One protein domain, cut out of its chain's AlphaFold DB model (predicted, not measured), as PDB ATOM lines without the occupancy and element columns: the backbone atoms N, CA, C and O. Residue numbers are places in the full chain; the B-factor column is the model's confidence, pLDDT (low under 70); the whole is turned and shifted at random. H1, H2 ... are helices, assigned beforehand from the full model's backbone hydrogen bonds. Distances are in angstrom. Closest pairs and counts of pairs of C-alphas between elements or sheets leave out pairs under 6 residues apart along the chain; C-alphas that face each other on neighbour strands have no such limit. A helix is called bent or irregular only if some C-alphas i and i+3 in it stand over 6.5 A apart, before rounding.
ATOM      1  N   GLY A   2     -52.666 -33.068  -9.604       88.44
ATOM      2  CA  GLY A   2     -51.433 -32.430 -10.108       88.44
ATOM      3  C   GLY A   2     -50.128 -33.041  -9.571       88.44
ATOM      4  O   GLY A   2     -49.199 -33.274 -10.335       88.44
ATOM      5  N   LEU A   3     -50.081 -33.379  -8.276       95.00
ATOM      6  CA  LEU A   3     -48.893 -33.985  -7.663       95.00
ATOM      7  C   LEU A   3     -48.531 -35.347  -8.277       95.00
ATOM      8  O   LEU A   3     -47.364 -35.585  -8.553       95.00
ATOM      9  N   SER A   4     -49.509 -36.222  -8.532       94.50
ATOM     10  CA  SER A   4     -49.246 -37.547  -9.114       94.50
ATOM     11  C   SER A   4     -48.655 -37.456 -10.520       94.50
ATOM     12  O   SER A   4     -47.777 -38.241 -10.852       94.50
ATOM     13  N   LEU A   5     -49.079 -36.466 -11.315       96.62
ATOM     14  CA  LEU A   5     -48.506 -36.213 -12.639       96.62
ATOM     15  C   LEU A   5     -47.079 -35.660 -12.547       96.62
ATOM     16  O   LEU A   5     -46.203 -36.095 -13.284       96.62
ATOM     17  N   ALA A   6     -46.818 -34.743 -11.609       97.44
ATOM     18  CA  ALA A   6     -45.470 -34.217 -11.394       97.44
ATOM     19  C   ALA A   6     -44.483 -35.321 -10.969       97.44
ATOM     20  O   ALA A   6     -43.316 -35.298 -11.356       97.44
ATOM     21  N   LEU A   7     -44.948 -36.320 -10.214       97.00
ATOM     22  CA  LEU A   7     -44.110 -37.435  -9.778       97.00
ATOM     23  C   LEU A   7     -43.623 -38.333 -10.923       97.00
ATOM     24  O   LEU A   7     -42.591 -38.977 -10.745       97.00
ATOM     25  N   PHE A   8     -44.266 -38.326 -12.098       97.00
ATOM     26  CA  PHE A   8     -43.724 -39.008 -13.283       97.00
ATOM     27  C   PHE A   8     -42.349 -38.467 -13.675       97.00
ATOM     28  O   PHE A   8     -41.490 -39.221 -14.117       97.00
ATOM     29  N   TYR A   9     -42.115 -37.174 -13.455       97.69
ATOM     30  CA  TYR A   9     -40.869 -36.512 -13.833       97.69
ATOM     31  C   TYR A   9     -39.884 -36.381 -12.679       97.69
ATOM     32  O   TYR A   9     -38.709 -36.142 -12.914       97.69
ATOM     33  N   PHE A  10     -40.339 -36.495 -11.430       97.44
ATOM     34  CA  PHE A  10     -39.536 -36.121 -10.266       97.44
ATOM     35  C   PHE A  10     -38.215 -36.884 -10.168       97.44
ATOM     36  O   PHE A  10     -37.154 -36.268 -10.130       97.44
ATOM     37  N   PHE A  11     -38.282 -38.215 -10.122       95.94
ATOM     38  CA  PHE A  11     -37.096 -39.049  -9.960       95.94
ATOM     39  C   PHE A  11     -36.105 -38.902 -11.129       95.94
ATOM     40  O   PHE A  11     -34.955 -38.557 -10.864       95.94
ATOM     41  N   PRO A  12     -36.513 -39.066 -12.403       96.94
ATOM     42  CA  PRO A  12     -35.593 -38.881 -13.526       96.94
ATOM     43  C   PRO A  12     -35.068 -37.443 -13.658       96.94
ATOM     44  O   PRO A  12     -33.903 -37.233 -13.970       96.94
ATOM     45  N   LEU A  13     -35.872 -36.423 -13.353       96.81
ATOM     46  CA  LEU A  13     -35.377 -35.045 -13.376       96.81
ATOM     47  C   LEU A  13     -34.381 -34.777 -12.240       96.81
ATOM     48  O   LEU A  13     -33.460 -33.981 -12.402       96.81
ATOM     49  N   PHE A  14     -34.535 -35.440 -11.092       96.56
ATOM     50  CA  PHE A  14     -33.590 -35.335  -9.981       96.56
ATOM     51  C   PHE A  14     -32.224 -35.934 -10.330       96.56
ATOM     52  O   PHE A  14     -31.202 -35.402  -9.901       96.56
ATOM     53  N   THR A  15     -32.191 -37.011 -11.120       93.88
ATOM     54  CA  THR A  15     -30.932 -37.636 -11.551       93.88
ATOM     55  C   THR A  15     -30.224 -36.828 -12.638       93.88
ATOM     56  O   THR A  15     -28.994 -36.748 -12.622       93.88
ATOM     57  N   VAL A  16     -30.977 -36.193 -13.542       93.56
ATOM     58  CA  VAL A  16     -30.432 -35.322 -14.597       93.56
ATOM     59  C   VAL A  16     -29.932 -33.990 -14.022       93.56
ATOM     60  O   VAL A  16     -28.805 -33.580 -14.296       93.56
ATOM     61  N   MET A  17     -30.717 -33.331 -13.161       93.06
ATOM     62  CA  MET A  17     -30.385 -32.013 -12.600       93.06
ATOM     63  C   MET A  17     -29.449 -32.123 -11.389       93.06
ATOM     64  O   MET A  17     -29.833 -31.835 -10.249       93.06
ATOM     65  N   LYS A  18     -28.196 -32.530 -11.632       89.62
ATOM     66  CA  LYS A  18     -27.175 -32.699 -10.586       89.62
ATOM     67  C   LYS A  18     -27.026 -31.420  -9.751       89.62
ATOM     68  O   LYS A  18     -26.668 -30.364 -10.263       89.62
ATOM     69  N   GLY A  19     -27.286 -31.527  -8.448       90.50
ATOM     70  CA  GLY A  19     -27.158 -30.423  -7.489       90.50
ATOM     71  C   GLY A  19     -28.453 -29.665  -7.182       90.50
ATOM     72  O   GLY A  19     -28.462 -28.820  -6.281       90.50
ATOM     73  N   ASP A  20     -29.568 -29.972  -7.852       93.88
ATOM     74  CA  ASP A  20     -30.865 -29.449  -7.429       93.88
ATOM     75  C   ASP A  20     -31.311 -30.065  -6.092       93.88
ATOM     76  O   ASP A  20     -31.146 -31.252  -5.818       93.88
ATOM     77  N   ARG A  21     -31.931 -29.243  -5.238       96.81
ATOM     78  CA  ARG A  21     -32.605 -29.730  -4.025       96.81
ATOM     79  C   ARG A  21     -33.928 -30.408  -4.407       96.81
ATOM     80  O   ARG A  21     -34.606 -29.884  -5.293       96.81
ATOM     81  N   PRO A  22     -34.399 -31.433  -3.670       96.25
ATOM     82  CA  PRO A  22     -35.647 -32.138  -3.982       96.25
ATOM     83  C   PRO A  22     -36.847 -31.210  -4.221       96.25
ATOM     84  O   PRO A  22     -37.566 -31.347  -5.205       96.25
ATOM     85  N   LEU A  23     -37.033 -30.185  -3.384       96.56
ATOM     86  CA  LEU A  23     -38.147 -29.247  -3.555       96.56
ATOM     87  C   LEU A  23     -38.027 -28.397  -4.834       96.56
ATOM     88  O   LEU A  23     -39.038 -28.038  -5.434       96.56
ATOM     89  N   LYS A  24     -36.800 -28.069  -5.262       97.44
ATOM     90  CA  LYS A  24     -36.549 -27.339  -6.513       97.44
ATOM     91  C   LYS A  24     -36.857 -28.230  -7.713       97.44
ATOM     92  O   LYS A  24     -37.555 -27.784  -8.617       97.44
ATOM     93  N   THR A  25     -36.428 -29.489  -7.680       97.62
ATOM     94  CA  THR A  25     -36.759 -30.470  -8.718       97.62
ATOM     95  C   THR A  25     -38.259 -30.692  -8.811       97.62
ATOM     96  O   THR A  25     -38.803 -30.624  -9.902       97.62
ATOM     97  N   LEU A  26     -38.953 -30.844  -7.680       97.56
ATOM     98  CA  LEU A  26     -40.406 -31.011  -7.673       97.56
ATOM     99  C   LEU A  26     -41.119 -29.820  -8.329       97.56
ATOM    100  O   LEU A  26     -42.033 -30.017  -9.126       97.56
ATOM    101  N   LYS A  27     -40.676 -28.585  -8.053       97.56
ATOM    102  CA  LYS A  27     -41.190 -27.390  -8.744       97.56
ATOM    103  C   LYS A  27     -40.967 -27.470 -10.256       97.56
ATOM    104  O   LYS A  27     -41.893 -27.192 -11.009       97.56
ATOM    105  N   LYS A  28     -39.778 -27.886 -10.703       97.38
ATOM    106  CA  LYS A  28     -39.495 -28.086 -12.134       97.38
ATOM    107  C   LYS A  28     -40.359 -29.191 -12.746       97.38
ATOM    108  O   LYS A  28     -40.849 -29.023 -13.854       97.38
ATOM    109  N   SER A  29     -40.635 -30.267 -12.015       97.75
ATOM    110  CA  SER A  29     -41.554 -31.315 -12.463       97.75
ATOM    111  C   SER A  29     -42.969 -30.783 -12.702       97.75
ATOM    112  O   SER A  29     -43.604 -31.175 -13.674       97.75
ATOM    113  N   PHE A  30     -43.454 -29.846 -11.880       97.81
ATOM    114  CA  PHE A  30     -44.713 -29.150 -12.166       97.81
ATOM    115  C   PHE A  30     -44.633 -28.297 -13.435       97.81
ATOM    116  O   PHE A  30     -45.580 -28.304 -14.217       97.81
ATOM    117  N   LEU A  31     -43.516 -27.602 -13.675       96.50
ATOM    118  CA  LEU A  31     -43.326 -26.845 -14.917       96.50
ATOM    119  C   LEU A  31     -43.403 -27.759 -16.147       96.50
ATOM    120  O   LEU A  31     -44.084 -27.407 -17.105       96.50
ATOM    121  N   LEU A  32     -42.803 -28.953 -16.091       96.50
ATOM    122  CA  LEU A  32     -42.895 -29.941 -17.171       96.50
ATOM    123  C   LEU A  32     -44.334 -30.387 -17.440       96.50
ATOM    124  O   LEU A  32     -44.728 -30.470 -18.601       96.50
ATOM    125  N   VAL A  33     -45.129 -30.624 -16.390       97.31
ATOM    126  CA  VAL A  33     -46.557 -30.963 -16.531       97.31
ATOM    127  C   VAL A  33     -47.317 -29.841 -17.238       97.31
ATOM    128  O   VAL A  33     -48.078 -30.102 -18.167       97.31
ATOM    129  N   PHE A  34     -47.134 -28.593 -16.802       96.06
ATOM    130  CA  PHE A  34     -47.885 -27.463 -17.351       96.06
ATOM    131  C   PHE A  34     -47.466 -27.115 -18.780       96.06
ATOM    132  O   PHE A  34     -48.320 -26.784 -19.598       96.06
ATOM    133  N   ASP A  35     -46.177 -27.230 -19.096       95.25
ATOM    134  CA  ASP A  35     -45.657 -26.934 -20.429       95.25
ATOM    135  C   ASP A  35     -45.953 -28.052 -21.448       95.25
ATOM    136  O   ASP A  35     -45.938 -27.809 -22.653       95.25
ATOM    137  N   ASN A  36     -46.259 -29.272 -20.982       95.88
ATOM    138  CA  ASN A  36     -46.452 -30.458 -21.826       95.88
ATOM    139  C   ASN A  36     -47.720 -31.247 -21.474       95.88
ATOM    140  O   ASN A  36     -47.716 -32.478 -21.511       95.88
ATOM    141  N   LEU A  37     -48.820 -30.557 -21.165       95.75
ATOM    142  CA  LEU A  37     -50.039 -31.175 -20.630       95.75
ATOM    143  C   LEU A  37     -50.508 -32.409 -21.421       95.75
ATOM    144  O   LEU A  37     -50.771 -33.453 -20.830       95.75
ATOM    145  N   PHE A  38     -50.579 -32.320 -22.752       95.81
ATOM    146  CA  PHE A  38     -51.032 -33.440 -23.585       95.81
ATOM    147  C   PHE A  38     -50.075 -34.635 -23.547       95.81
ATOM    148  O   PHE A  38     -50.529 -35.773 -23.444       95.81
ATOM    149  N   PHE A  39     -48.765 -34.389 -23.558       96.31
ATOM    150  CA  PHE A  39     -47.771 -35.450 -23.412       96.31
ATOM    151  C   PHE A  39     -47.853 -36.094 -22.023       96.31
ATOM    152  O   PHE A  39     -47.790 -37.313 -21.897       96.31
ATOM    153  N   THR A  40     -48.058 -35.301 -20.969       97.56
ATOM    154  CA  THR A  40     -48.250 -35.820 -19.611       97.56
ATOM    155  C   THR A  40     -49.509 -36.675 -19.490       97.56
ATOM    156  O   THR A  40     -49.479 -37.711 -18.827       97.56
ATOM    157  N   LEU A  41     -50.612 -36.284 -20.134       97.25
ATOM    158  CA  LEU A  41     -51.837 -37.089 -20.163       97.25
ATOM    159  C   LEU A  41     -51.631 -38.400 -20.929       97.25
ATOM    160  O   LEU A  41     -52.064 -39.450 -20.458       97.25
ATOM    161  N   PHE A  42     -50.920 -38.359 -22.060       97.62
ATOM    162  CA  PHE A  42     -50.504 -39.564 -22.777       97.62
ATOM    163  C   PHE A  42     -49.665 -40.486 -21.880       97.62
ATOM    164  O   PHE A  42     -49.993 -41.663 -21.740       97.62
ATOM    165  N   LEU A  43     -48.644 -39.946 -21.206       97.56
ATOM    166  CA  LEU A  43     -47.794 -40.703 -20.286       97.56
ATOM    167  C   LEU A  43     -48.607 -41.312 -19.138       97.56
ATOM    168  O   LEU A  43     -48.374 -42.457 -18.766       97.56
ATOM    169  N   ALA A  44     -49.600 -40.593 -18.607       97.38
ATOM    170  CA  ALA A  44     -50.486 -41.113 -17.569       97.38
ATOM    171  C   ALA A  44     -51.242 -42.364 -18.041       97.38
ATOM    172  O   ALA A  44     -51.250 -43.377 -17.341       97.38
ATOM    173  N   VAL A  45     -51.839 -42.313 -19.236       97.81
ATOM    174  CA  VAL A  45     -52.536 -43.463 -19.832       97.81
ATOM    175  C   VAL A  45     -51.553 -44.604 -20.099       97.81
ATOM    176  O   VAL A  45     -51.835 -45.746 -19.742       97.81
ATOM    177  N   TYR A  46     -50.378 -44.299 -20.653       96.81
ATOM    178  CA  TYR A  46     -49.323 -45.280 -20.900       96.81
ATOM    179  C   TYR A  46     -48.897 -46.006 -19.615       96.81
ATOM    180  O   TYR A  46     -48.793 -47.232 -19.594       96.81
ATOM    181  N   GLN A  47     -48.742 -45.279 -18.506       96.94
ATOM    182  CA  GLN A  47     -48.386 -45.882 -17.222       96.94
ATOM    183  C   GLN A  47     -49.508 -46.721 -16.617       96.94
ATOM    184  O   GLN A  47     -49.225 -47.752 -16.008       96.94
ATOM    185  N   VAL A  48     -50.773 -46.346 -16.820       96.94
ATOM    186  CA  VAL A  48     -51.905 -47.206 -16.446       96.94
ATOM    187  C   VAL A  48     -51.853 -48.520 -17.227       96.94
ATOM    188  O   VAL A  48     -51.976 -49.582 -16.625       96.94
ATOM    189  N   VAL A  49     -51.595 -48.473 -18.536       96.38
ATOM    190  CA  VAL A  49     -51.448 -49.679 -19.368       96.38
ATOM    191  C   VAL A  49     -50.280 -50.551 -18.889       96.38
ATOM    192  O   VAL A  49     -50.458 -51.754 -18.694       96.38
ATOM    193  N   ASN A  50     -49.109 -49.966 -18.615       95.81
ATOM    194  CA  ASN A  50     -47.956 -50.705 -18.084       95.81
ATOM    195  C   ASN A  50     -48.226 -51.326 -16.715       95.81
ATOM    196  O   ASN A  50     -47.788 -52.447 -16.453       95.81
ATOM    197  N   LEU A  51     -48.933 -50.614 -15.837       96.31
ATOM    198  CA  LEU A  51     -49.318 -51.129 -14.532       96.31
ATOM    199  C   LEU A  51     -50.275 -52.315 -14.681       96.31
ATOM    200  O   LEU A  51     -50.073 -53.330 -14.022       96.31
ATOM    201  N   LEU A  52     -51.264 -52.226 -15.575       97.06
ATOM    202  CA  LEU A  52     -52.187 -53.328 -15.858       97.06
ATOM    203  C   LEU A  52     -51.445 -54.563 -16.379       97.06
ATOM    204  O   LEU A  52     -51.636 -55.649 -15.837       97.06
ATOM    205  N   PHE A  53     -50.554 -54.408 -17.363       95.31
ATOM    206  CA  PHE A  53     -49.731 -55.525 -17.843       95.31
ATOM    207  C   PHE A  53     -48.824 -56.085 -16.755       95.31
ATOM    208  O   PHE A  53     -48.744 -57.300 -16.600       95.31
ATOM    209  N   SER A  54     -48.210 -55.217 -15.948       96.31
ATOM    210  CA  SER A  54     -47.383 -55.653 -14.824       96.31
ATOM    211  C   SER A  54     -48.200 -56.468 -13.828       96.31
ATOM    212  O   SER A  54     -47.731 -57.502 -13.382       96.31
ATOM    213  N   LEU A  55     -49.433 -56.074 -13.506       96.31
ATOM    214  CA  LEU A  55     -50.301 -56.857 -12.620       96.31
ATOM    215  C   LEU A  55     -50.675 -58.211 -13.239       96.31
ATOM    216  O   LEU A  55     -50.558 -59.236 -12.570       96.31
ATOM    217  N   LEU A  56     -51.071 -58.229 -14.517       96.56
ATOM    218  CA  LEU A  56     -51.436 -59.455 -15.240       96.56
ATOM    219  C   LEU A  56     -50.268 -60.441 -15.353       96.56
ATOM    220  O   LEU A  56     -50.469 -61.650 -15.286       96.56
ATOM    221  N   LEU A  57     -49.049 -59.926 -15.503       95.94
ATOM    222  CA  LEU A  57     -47.821 -60.706 -15.630       95.94
ATOM    223  C   LEU A  57     -47.082 -60.864 -14.290       95.94
ATOM    224  O   LEU A  57     -45.893 -61.169 -14.286       95.94
ATOM    225  N   ALA A  58     -47.756 -60.644 -13.151       95.19
ATOM    226  CA  ALA A  58     -47.196 -60.784 -11.798       95.19
ATOM    227  C   ALA A  58     -45.873 -60.015 -11.569       95.19
ATOM    228  O   ALA A  58     -44.987 -60.448 -10.836       95.19
ATOM    229  N   GLY A  59     -45.735 -58.860 -12.212       92.06
ATOM    230  CA  GLY A  59     -44.593 -57.956 -12.135       92.06
ATOM    231  C   GLY A  59     -43.442 -58.302 -13.080       92.06
ATOM    232  O   GLY A  59     -42.452 -57.576 -13.072       92.06
ATOM    233  N   LEU A  60     -43.557 -59.359 -13.894       90.56
ATOM    234  CA  LEU A  60     -42.478 -59.826 -14.773       90.56
ATOM    235  C   LEU A  60     -42.182 -58.863 -15.926       90.56
ATOM    236  O   LEU A  60     -41.020 -58.653 -16.263       90.56
ATOM    237  N   ALA A  61     -43.219 -58.290 -16.537       90.69
ATOM    238  CA  ALA A  61     -43.068 -57.349 -17.639       90.69
ATOM    239  C   ALA A  61     -44.251 -56.366 -17.692       90.69
ATOM    240  O   ALA A  61     -45.393 -56.780 -17.496       90.69
ATOM    241  N   PRO A  62     -44.017 -55.072 -17.964       89.81
ATOM    242  CA  PRO A  62     -42.723 -54.380 -17.881       89.81
ATOM    243  C   PRO A  62     -42.178 -54.293 -16.438       89.81
ATOM    244  O   PRO A  62     -40.990 -54.048 -16.241       89.81
ATOM    245  N   GLY A  63     -43.032 -54.505 -15.431       94.25
ATOM    246  CA  GLY A  63     -42.658 -54.435 -14.023       94.25
ATOM    247  C   GLY A  63     -42.334 -53.010 -13.562       94.25
ATOM    248  O   GLY A  63     -42.498 -52.027 -14.287       94.25
ATOM    249  N   PHE A  64     -41.854 -52.888 -12.324       93.19
ATOM    250  CA  PHE A  64     -41.514 -51.587 -11.739       93.19
ATOM    251  C   PHE A  64     -40.401 -50.864 -12.514       93.19
ATOM    252  O   PHE A  64     -40.473 -49.657 -12.741       93.19
ATOM    253  N   THR A  65     -39.382 -51.608 -12.946       93.62
ATOM    254  CA  THR A  65     -38.239 -51.063 -13.683       93.62
ATOM    255  C   THR A  65     -38.654 -50.513 -15.040       93.62
ATOM    256  O   THR A  65     -38.242 -49.408 -15.375       93.62
ATOM    257  N   GLY A  66     -39.512 -51.208 -15.792       94.50
ATOM    258  CA  GLY A  66     -39.991 -50.704 -17.079       94.50
ATOM    259  C   GLY A  66     -40.889 -49.466 -16.947       94.50
ATOM    260  O   GLY A  66     -40.784 -48.547 -17.753       94.50
ATOM    261  N   ILE A  67     -41.694 -49.373 -15.881       95.25
ATOM    262  CA  ILE A  67     -42.464 -48.155 -15.564       95.25
ATOM    263  C   ILE A  67     -41.517 -46.976 -15.274       95.25
ATOM    264  O   ILE A  67     -41.729 -45.871 -15.777       95.25
ATOM    265  N   MET A  68     -40.460 -47.188 -14.482       95.56
ATOM    266  CA  MET A  68     -39.462 -46.145 -14.196       95.56
ATOM    267  C   MET A  68     -38.619 -45.774 -15.421       95.56
ATOM    268  O   MET A  68     -38.265 -44.605 -15.587       95.56
ATOM    269  N   LEU A  69     -38.326 -46.740 -16.290       95.50
ATOM    270  CA  LEU A  69     -37.627 -46.504 -17.548       95.50
ATOM    271  C   LEU A  69     -38.453 -45.591 -18.458       95.50
ATOM    272  O   LEU A  69     -37.952 -44.560 -18.885       95.50
ATOM    273  N   ALA A  70     -39.749 -45.870 -18.615       96.25
ATOM    274  CA  ALA A  70     -40.652 -45.013 -19.382       96.25
ATOM    275  C   ALA A  70     -40.696 -43.559 -18.875       96.25
ATOM    276  O   ALA A  70     -40.747 -42.618 -19.666       96.25
ATOM    277  N   ASN A  71     -40.649 -43.358 -17.555       97.25
ATOM    278  CA  ASN A  71     -40.546 -42.020 -16.966       97.25
ATOM    279  C   ASN A  71     -39.205 -41.342 -17.290       97.25
ATOM    280  O   ASN A  71     -39.154 -40.128 -17.489       97.25
ATOM    281  N   SER A  72     -38.123 -42.118 -17.330       97.06
ATOM    282  CA  SER A  72     -36.783 -41.622 -17.653       97.06
ATOM    283  C   SER A  72     -36.684 -41.206 -19.118       97.06
ATOM    284  O   SER A  72     -36.226 -40.100 -19.397       97.06
ATOM    285  N   ASP A  73     -37.218 -42.019 -20.029       95.94
ATOM    286  CA  ASP A  73     -37.291 -41.697 -21.457       95.94
ATOM    287  C   ASP A  73     -38.174 -40.472 -21.703       95.94
ATOM    288  O   ASP A  73     -37.810 -39.573 -22.457       95.94
ATOM    289  N   ALA A  74     -39.302 -40.363 -20.995       96.81
ATOM    290  CA  ALA A  74     -40.148 -39.176 -21.048       96.81
ATOM    291  C   ALA A  74     -39.387 -37.895 -20.667       96.81
ATOM    292  O   ALA A  74     -39.525 -36.881 -21.349       96.81
ATOM    293  N   VAL A  75     -38.576 -37.925 -19.601       97.50
ATOM    294  CA  VAL A  75     -37.729 -36.778 -19.238       97.50
ATOM    295  C   VAL A  75     -36.646 -36.539 -20.283       97.50
ATOM    296  O   VAL A  75     -36.455 -35.387 -20.655       97.50
ATOM    297  N   LYS A  76     -35.984 -37.583 -20.795       95.94
ATOM    298  CA  LYS A  76     -34.968 -37.460 -21.852       95.94
ATOM    299  C   LYS A  76     -35.522 -36.710 -23.068       95.94
ATOM    300  O   LYS A  76     -34.960 -35.695 -23.464       95.94
ATOM    301  N   LEU A  77     -36.674 -37.141 -23.584       94.88
ATOM    302  CA  LEU A  77     -37.343 -36.505 -24.723       94.88
ATOM    303  C   LEU A  77     -37.736 -35.049 -24.439       94.88
ATOM    304  O   LEU A  77     -37.638 -34.191 -25.313       94.88
ATOM    305  N   MET A  78     -38.173 -34.750 -23.212       95.38
ATOM    306  CA  MET A  78     -38.459 -33.371 -22.818       95.38
ATOM    307  C   MET A  78     -37.202 -32.513 -22.761       95.38
ATOM    308  O   MET A  78     -37.262 -31.366 -23.185       95.38
ATOM    309  N   MET A  79     -36.091 -33.034 -22.237       95.25
ATOM    310  CA  MET A  79     -34.843 -32.275 -22.154       95.25
ATOM    311  C   MET A  79     -34.318 -31.946 -23.549       95.25
ATOM    312  O   MET A  79     -34.046 -30.780 -23.784       95.25
ATOM    313  N   LEU A  80     -34.371 -32.880 -24.510       95.44
ATOM    314  CA  LEU A  80     -34.036 -32.594 -25.916       95.44
ATOM    315  C   LEU A  80     -34.782 -31.362 -26.455       95.44
ATOM    316  O   LEU A  80     -34.191 -30.503 -27.105       95.44
ATOM    317  N   LYS A  81     -36.081 -31.243 -26.147       95.19
ATOM    318  CA  LYS A  81     -36.882 -30.069 -26.522       95.19
ATOM    319  C   LYS A  81     -36.334 -28.779 -25.909       95.19
ATOM    320  O   LYS A  81     -36.282 -27.761 -26.591       95.19
ATOM    321  N   TYR A  82     -36.033 -28.789 -24.611       94.31
ATOM    322  CA  TYR A  82     -35.612 -27.582 -23.900       94.31
ATOM    323  C   TYR A  82     -34.182 -27.186 -24.228       94.31
ATOM    324  O   TYR A  82     -33.958 -26.000 -24.433       94.31
ATOM    325  N   ASP A  83     -33.275 -28.150 -24.343       94.88
ATOM    326  CA  ASP A  83     -31.884 -27.920 -24.723       94.88
ATOM    327  C   ASP A  83     -31.835 -27.260 -26.111       94.88
ATOM    328  O   ASP A  83     -31.221 -26.211 -26.281       94.88
ATOM    329  N   TYR A  84     -32.618 -27.770 -27.072       95.88
ATOM    330  CA  TYR A  84     -32.723 -27.157 -28.398       95.88
ATOM    331  C   TYR A  84     -33.248 -25.711 -28.349       95.88
ATOM    332  O   TYR A  84     -32.727 -24.834 -29.035       95.88
ATOM    333  N   MET A  85     -34.279 -25.447 -27.537       94.31
ATOM    334  CA  MET A  85     -34.845 -24.100 -27.370       94.31
ATOM    335  C   MET A  85     -33.916 -23.140 -26.614       94.31
ATOM    336  O   MET A  85     -34.022 -21.928 -26.791       94.31
ATOM    337  N   GLU A  86     -33.054 -23.657 -25.739       94.31
ATOM    338  CA  GLU A  86     -32.048 -22.868 -25.028       94.31
ATOM    339  C   GLU A  86     -30.907 -22.462 -25.969       94.31
ATOM    340  O   GLU A  86     -30.453 -21.319 -25.919       94.31
ATOM    341  N   GLU A  87     -30.501 -23.359 -26.871       95.94
ATOM    342  CA  GLU A  87     -29.495 -23.087 -27.904       95.94
ATOM    343  C   GLU A  87     -30.010 -22.164 -29.024       95.94
ATOM    344  O   GLU A  87     -29.224 -21.405 -29.591       95.94
ATOM    345  N   HIS A  88     -31.319 -22.186 -29.306       96.00
ATOM    346  CA  HIS A  88     -31.960 -21.430 -30.391       96.00
ATOM    347  C   HIS A  88     -33.133 -20.570 -29.873       96.00
ATOM    348  O   HIS A  88     -34.305 -20.897 -30.105       96.00
ATOM    349  N   PRO A  89     -32.864 -19.466 -29.152       93.25
ATOM    350  CA  PRO A  89     -33.896 -18.660 -28.493       93.25
ATOM    351  C   PRO A  89     -34.875 -17.965 -29.457       93.25
ATOM    352  O   PRO A  89     -35.968 -17.567 -29.049       93.25
ATOM    353  N   GLU A  90     -34.500 -17.792 -30.723       93.69
ATOM    354  CA  GLU A  90     -35.332 -17.230 -31.789       93.69
ATOM    355  C   GLU A  90     -36.368 -18.215 -32.344       93.69
ATOM    356  O   GLU A  90     -37.337 -17.792 -32.979       93.69
ATOM    357  N   VAL A  91     -36.182 -19.513 -32.101       92.06
ATOM    358  CA  VAL A  91     -37.010 -20.568 -32.682       92.06
ATOM    359  C   VAL A  91     -38.265 -20.778 -31.840       92.06
ATOM    360  O   VAL A  91     -38.226 -20.975 -30.623       92.06
ATOM    361  N   SER A  92     -39.429 -20.770 -32.490       91.56
ATOM    362  CA  SER A  92     -40.684 -21.071 -31.808       91.56
ATOM    363  C   SER A  92     -40.853 -22.579 -31.587       91.56
ATOM    364  O   SER A  92     -40.345 -23.413 -32.332       91.56
ATOM    365  N   ARG A  93     -41.679 -22.974 -30.608       87.31
ATOM    366  CA  ARG A  93     -41.968 -24.395 -30.301       87.31
ATOM    367  C   ARG A  93     -42.447 -25.235 -31.498       87.31
ATOM    368  O   ARG A  93     -42.409 -26.458 -31.430       87.31
ATOM    369  N   LYS A  94     -42.977 -24.598 -32.547       89.50
ATOM    370  CA  LYS A  94     -43.494 -25.269 -33.752       89.50
ATOM    371  C   LYS A  94     -42.409 -25.553 -34.790       89.50
ATOM    372  O   LYS A  94     -42.643 -26.356 -35.682       89.50
ATOM    373  N   GLU A  95     -41.268 -24.889 -34.672       93.56
ATOM    374  CA  GLU A  95     -40.157 -24.937 -35.624       93.56
ATOM    375  C   GLU A  95     -39.039 -25.878 -35.156       93.56
ATOM    376  O   GLU A  95     -38.000 -25.971 -35.798       93.56
ATOM    377  N   ILE A  96     -39.253 -26.596 -34.049       94.81
ATOM    378  CA  ILE A  96     -38.316 -27.606 -33.557       94.81
ATOM    379  C   ILE A  96     -38.201 -28.731 -34.607       94.81
ATOM    380  O   ILE A  96     -39.228 -29.330 -34.956       94.81
ATOM    381  N   PRO A  97     -36.987 -29.054 -35.093       95.88
ATOM    382  CA  PRO A  97     -36.756 -30.081 -36.103       95.88
ATOM    383  C   PRO A  97     -36.818 -31.475 -35.467       95.88
ATOM    384  O   PRO A  97     -35.812 -32.154 -35.278       95.88
ATOM    385  N   TRP A  98     -38.028 -31.919 -35.114       94.31
ATOM    386  CA  TRP A  98     -38.253 -33.176 -34.390       94.31
ATOM    387  C   TRP A  98     -37.689 -34.416 -35.085       94.31
ATOM    388  O   TRP A  98     -37.325 -35.366 -34.403       94.31
ATOM    389  N   GLU A  99     -37.623 -34.436 -36.416       92.75
ATOM    390  CA  GLU A  99     -37.057 -35.577 -37.144       92.75
ATOM    391  C   GLU A  99     -35.546 -35.713 -36.918       92.75
ATOM    392  O   GLU A  99     -35.064 -36.818 -36.684       92.75
ATOM    393  N   GLU A 100     -34.815 -34.599 -36.907       94.12
ATOM    394  CA  GLU A 100     -33.372 -34.583 -36.647       94.12
ATOM    395  C   GLU A 100     -33.090 -34.804 -35.159       94.12
ATOM    396  O   GLU A 100     -32.272 -35.646 -34.795       94.12
ATOM    397  N   LEU A 101     -33.837 -34.117 -34.289       95.50
ATOM    398  CA  LEU A 101     -33.663 -34.194 -32.838       95.50
ATOM    399  C   LEU A 101     -33.944 -35.599 -32.282       95.50
ATOM    400  O   LEU A 101     -33.350 -36.006 -31.288       95.50
ATOM    401  N   LEU A 102     -34.856 -36.342 -32.913       95.06
ATOM    402  CA  LEU A 102     -35.218 -37.704 -32.515       95.06
ATOM    403  C   LEU A 102     -34.516 -38.781 -33.344       95.06
ATOM    404  O   LEU A 102     -34.868 -39.954 -33.205       95.06
ATOM    405  N   TYR A 103     -33.555 -38.420 -34.199       93.62
ATOM    406  CA  TYR A 103     -32.880 -39.370 -35.083       93.62
ATOM    407  C   TYR A 103     -32.273 -40.542 -34.298       93.62
ATOM    408  O   TYR A 103     -32.618 -41.695 -34.552       93.62
ATOM    409  N   GLU A 104     -31.455 -40.257 -33.280       92.94
ATOM    410  CA  GLU A 104     -30.813 -41.299 -32.467       92.94
ATOM    411  C   GLU A 104     -31.835 -42.175 -31.727       92.94
ATOM    412  O   GLU A 104     -31.684 -43.397 -31.667       92.94
ATOM    413  N   GLU A 105     -32.912 -41.580 -31.207       92.50
ATOM    414  CA  GLU A 105     -33.959 -42.317 -30.489       92.50
ATOM    415  C   GLU A 105     -34.730 -43.257 -31.419       92.50
ATOM    416  O   GLU A 105     -35.045 -44.392 -31.053       92.50
ATOM    417  N   ARG A 106     -35.012 -42.807 -32.646       90.44
ATOM    418  CA  ARG A 106     -35.666 -43.620 -33.677       90.44
ATOM    419  C   ARG A 106     -34.766 -44.763 -34.132       90.44
ATOM    420  O   ARG A 106     -35.258 -45.883 -34.260       90.44
ATOM    421  N   GLU A 107     -33.470 -44.513 -34.304       91.38
ATOM    422  CA  GLU A 107     -32.489 -45.551 -34.640       91.38
ATOM    423  C   GLU A 107     -32.362 -46.600 -33.525       91.38
ATOM    424  O   GLU A 107     -32.343 -47.799 -33.806       91.38
ATOM    425  N   CYS A 108     -32.372 -46.187 -32.250       89.12
ATOM    426  CA  CYS A 108     -32.325 -47.113 -31.111       89.12
ATOM    427  C   CYS A 108     -33.542 -48.052 -31.047       89.12
ATOM    428  O   CYS A 108     -33.413 -49.218 -30.670       89.12
ATOM    429  N   VAL A 109     -34.733 -47.556 -31.398       84.69
ATOM    430  CA  VAL A 109     -35.972 -48.354 -31.416       84.69
ATOM    431  C   VAL A 109     -36.082 -49.207 -32.691       84.69
ATOM    432  O   VAL A 109     -36.642 -50.313 -32.665       84.69
ATOM    433  N   GLY A 110     -35.526 -48.711 -33.798       82.94
ATOM    434  CA  GLY A 110     -35.629 -49.287 -35.134       82.94
ATOM    435  C   GLY A 110     -37.023 -49.134 -35.754       82.94
ATOM    436  O   GLY A 110     -37.981 -48.674 -35.129       82.94
ATOM    437  N   HIS A 111     -37.174 -49.565 -37.009       77.69
ATOM    438  CA  HIS A 111     -38.467 -49.533 -37.694       77.69
ATOM    439  C   HIS A 111     -39.428 -50.580 -37.098       77.69
ATOM    440  O   HIS A 111     -39.316 -51.781 -37.354       77.69
ATOM    441  N   ARG A 112     -40.402 -50.133 -36.298       72.62
ATOM    442  CA  ARG A 112     -41.435 -50.992 -35.699       72.62
ATOM    443  C   ARG A 112     -42.823 -50.515 -36.114       72.62
ATOM    444  O   ARG A 112     -43.281 -49.460 -35.690       72.62
ATOM    445  N   SER A 113     -43.525 -51.316 -36.915       81.31
ATOM    446  CA  SER A 113     -44.972 -51.153 -37.092       81.31
ATOM    447  C   SER A 113     -45.716 -51.801 -35.914       81.31
ATOM    448  O   SER A 113     -45.190 -52.721 -35.286       81.31
ATOM    449  N   LEU A 114     -46.962 -51.396 -35.633       78.56
ATOM    450  CA  LEU A 114     -47.796 -52.077 -34.623       78.56
ATOM    451  C   LEU A 114     -47.938 -53.581 -34.911       78.56
ATOM    452  O   LEU A 114     -47.949 -54.396 -33.991       78.56
ATOM    453  N   LYS A 115     -47.991 -53.954 -36.198       81.81
ATOM    454  CA  LYS A 115     -48.019 -55.348 -36.650       81.81
ATOM    455  C   LYS A 115     -46.724 -56.068 -36.267       81.81
ATOM    456  O   LYS A 115     -46.806 -57.139 -35.676       81.81
ATOM    457  N   ASN A 116     -45.566 -55.463 -36.527       79.94
ATOM    458  CA  ASN A 116     -44.257 -56.040 -36.204       79.94
ATOM    459  C   ASN A 116     -44.023 -56.073 -34.685       79.94
ATOM    460  O   ASN A 116     -43.289 -56.918 -34.190       79.94
ATOM    461  N   MET A 117     -44.646 -55.169 -33.926       79.19
ATOM    462  CA  MET A 117     -44.525 -55.132 -32.469       79.19
ATOM    463  C   MET A 117     -45.252 -56.310 -31.801       79.19
ATOM    464  O   MET A 117     -44.741 -56.878 -30.842       79.19
ATOM    465  N   ILE A 118     -46.417 -56.710 -32.326       81.88
ATOM    466  CA  ILE A 118     -47.176 -57.879 -31.839       81.88
ATOM    467  C   ILE A 118     -46.665 -59.180 -32.483       81.88
ATOM    468  O   ILE A 118     -46.617 -60.224 -31.836       81.88
ATOM    469  N   PHE A 119     -46.272 -59.120 -33.756       86.88
ATOM    470  CA  PHE A 119     -45.811 -60.256 -34.552       86.88
ATOM    471  C   PHE A 119     -44.423 -59.966 -35.147       86.88
ATOM    472  O   PHE A 119     -44.329 -59.633 -36.329       86.88
TER     473      PHE A 119
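This is residues 2 to 119 of the 123 residues of an uncharacterized protein of bioreactor metagenome (UniProt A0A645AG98). A long helical hairpin, H3 and H4, splayed like a narrow V, has H1 lying across one side of it and H2 crossing H1 farther out. Beyond H4 the chain folds back past the hairpin's other side as a loosely placed tail of three short helices, H5, H6 and H7, with residues 106 to 119 standing free. The printed part has 118 residues, with seven named helices, H1 to H7 in chain order, and no named strand; its class is all helix. It is only just compact, close to loose, with a radius of gyration of the C-alphas of 15.8 A and spans of 46 by 36 by 24 A.

Start with H1, residues 2 to 16, which touches H2, residues 22 to 35, at a steep tilt of 63 degrees, opposite ways; look at the C-alphas of Ala 6 and Ser 29, the closest, 5.0 A apart. Next comes H3, residues 37 to 56, which is close to H1 but not clearly touching, with the C-alphas of Leu 5 and Thr 40 closest at 7.0 A. H3 and H4, residues 63 to 87, form a helical hairpin at a shallow tilt of 17 degrees, opposite ways. They touch through residues 63 to 74 of H4 alone, the closest C-alphas being Ser 54 and Gly 63, 4.9 A apart. Residues 8 to 13 of H1 alone touch residues 71 to 75 of H4, about perpendicular at 76 degrees, with the C-alphas of Pro 12 and Ser 72 closest at 5.1 A. H5, residues 98 to 101, is close to H4 but not clearly touching: the C-alphas of Leu 80 and Leu 101 are closest, 7.1 A apart. H6, residues 103 to 109, and H5 meet only through their link. H7, residues 114 to 118, is apart from H4 and H6, among others. In H2, H3, H4, H6 and H7 every O i to N i+4 pair is within hydrogen-bond range, in H1 7 of 11; H5 is too short for such a pair, and its one O i to N i+3 pair is not within range.

Find C-alpha 2 at (-51.433, -32.430, -10.108); from there H1 runs 21.7 A to C-alpha 16, irregular where C-alphas 8 and 11 are 7.4 A apart. H2 runs 19.9 A and H3 28.8 A. Find C-alpha 63 at (-42.658, -54.435, -14.023), where H4 begins its 36.7 A. H5, H6 and H7 are short, and H7 ends at C-alpha 118, (-47.176, -57.879, -31.839).

The C-alphas of Ala 58 and Glu 90 are the two farthest apart, at 49.4 A. The printed part has no cut and no long link; H3 to H4 and H4 to H5 are short links, the others tight. Mean pLDDT of the printed part is 93.7, and no printed residue is under 70.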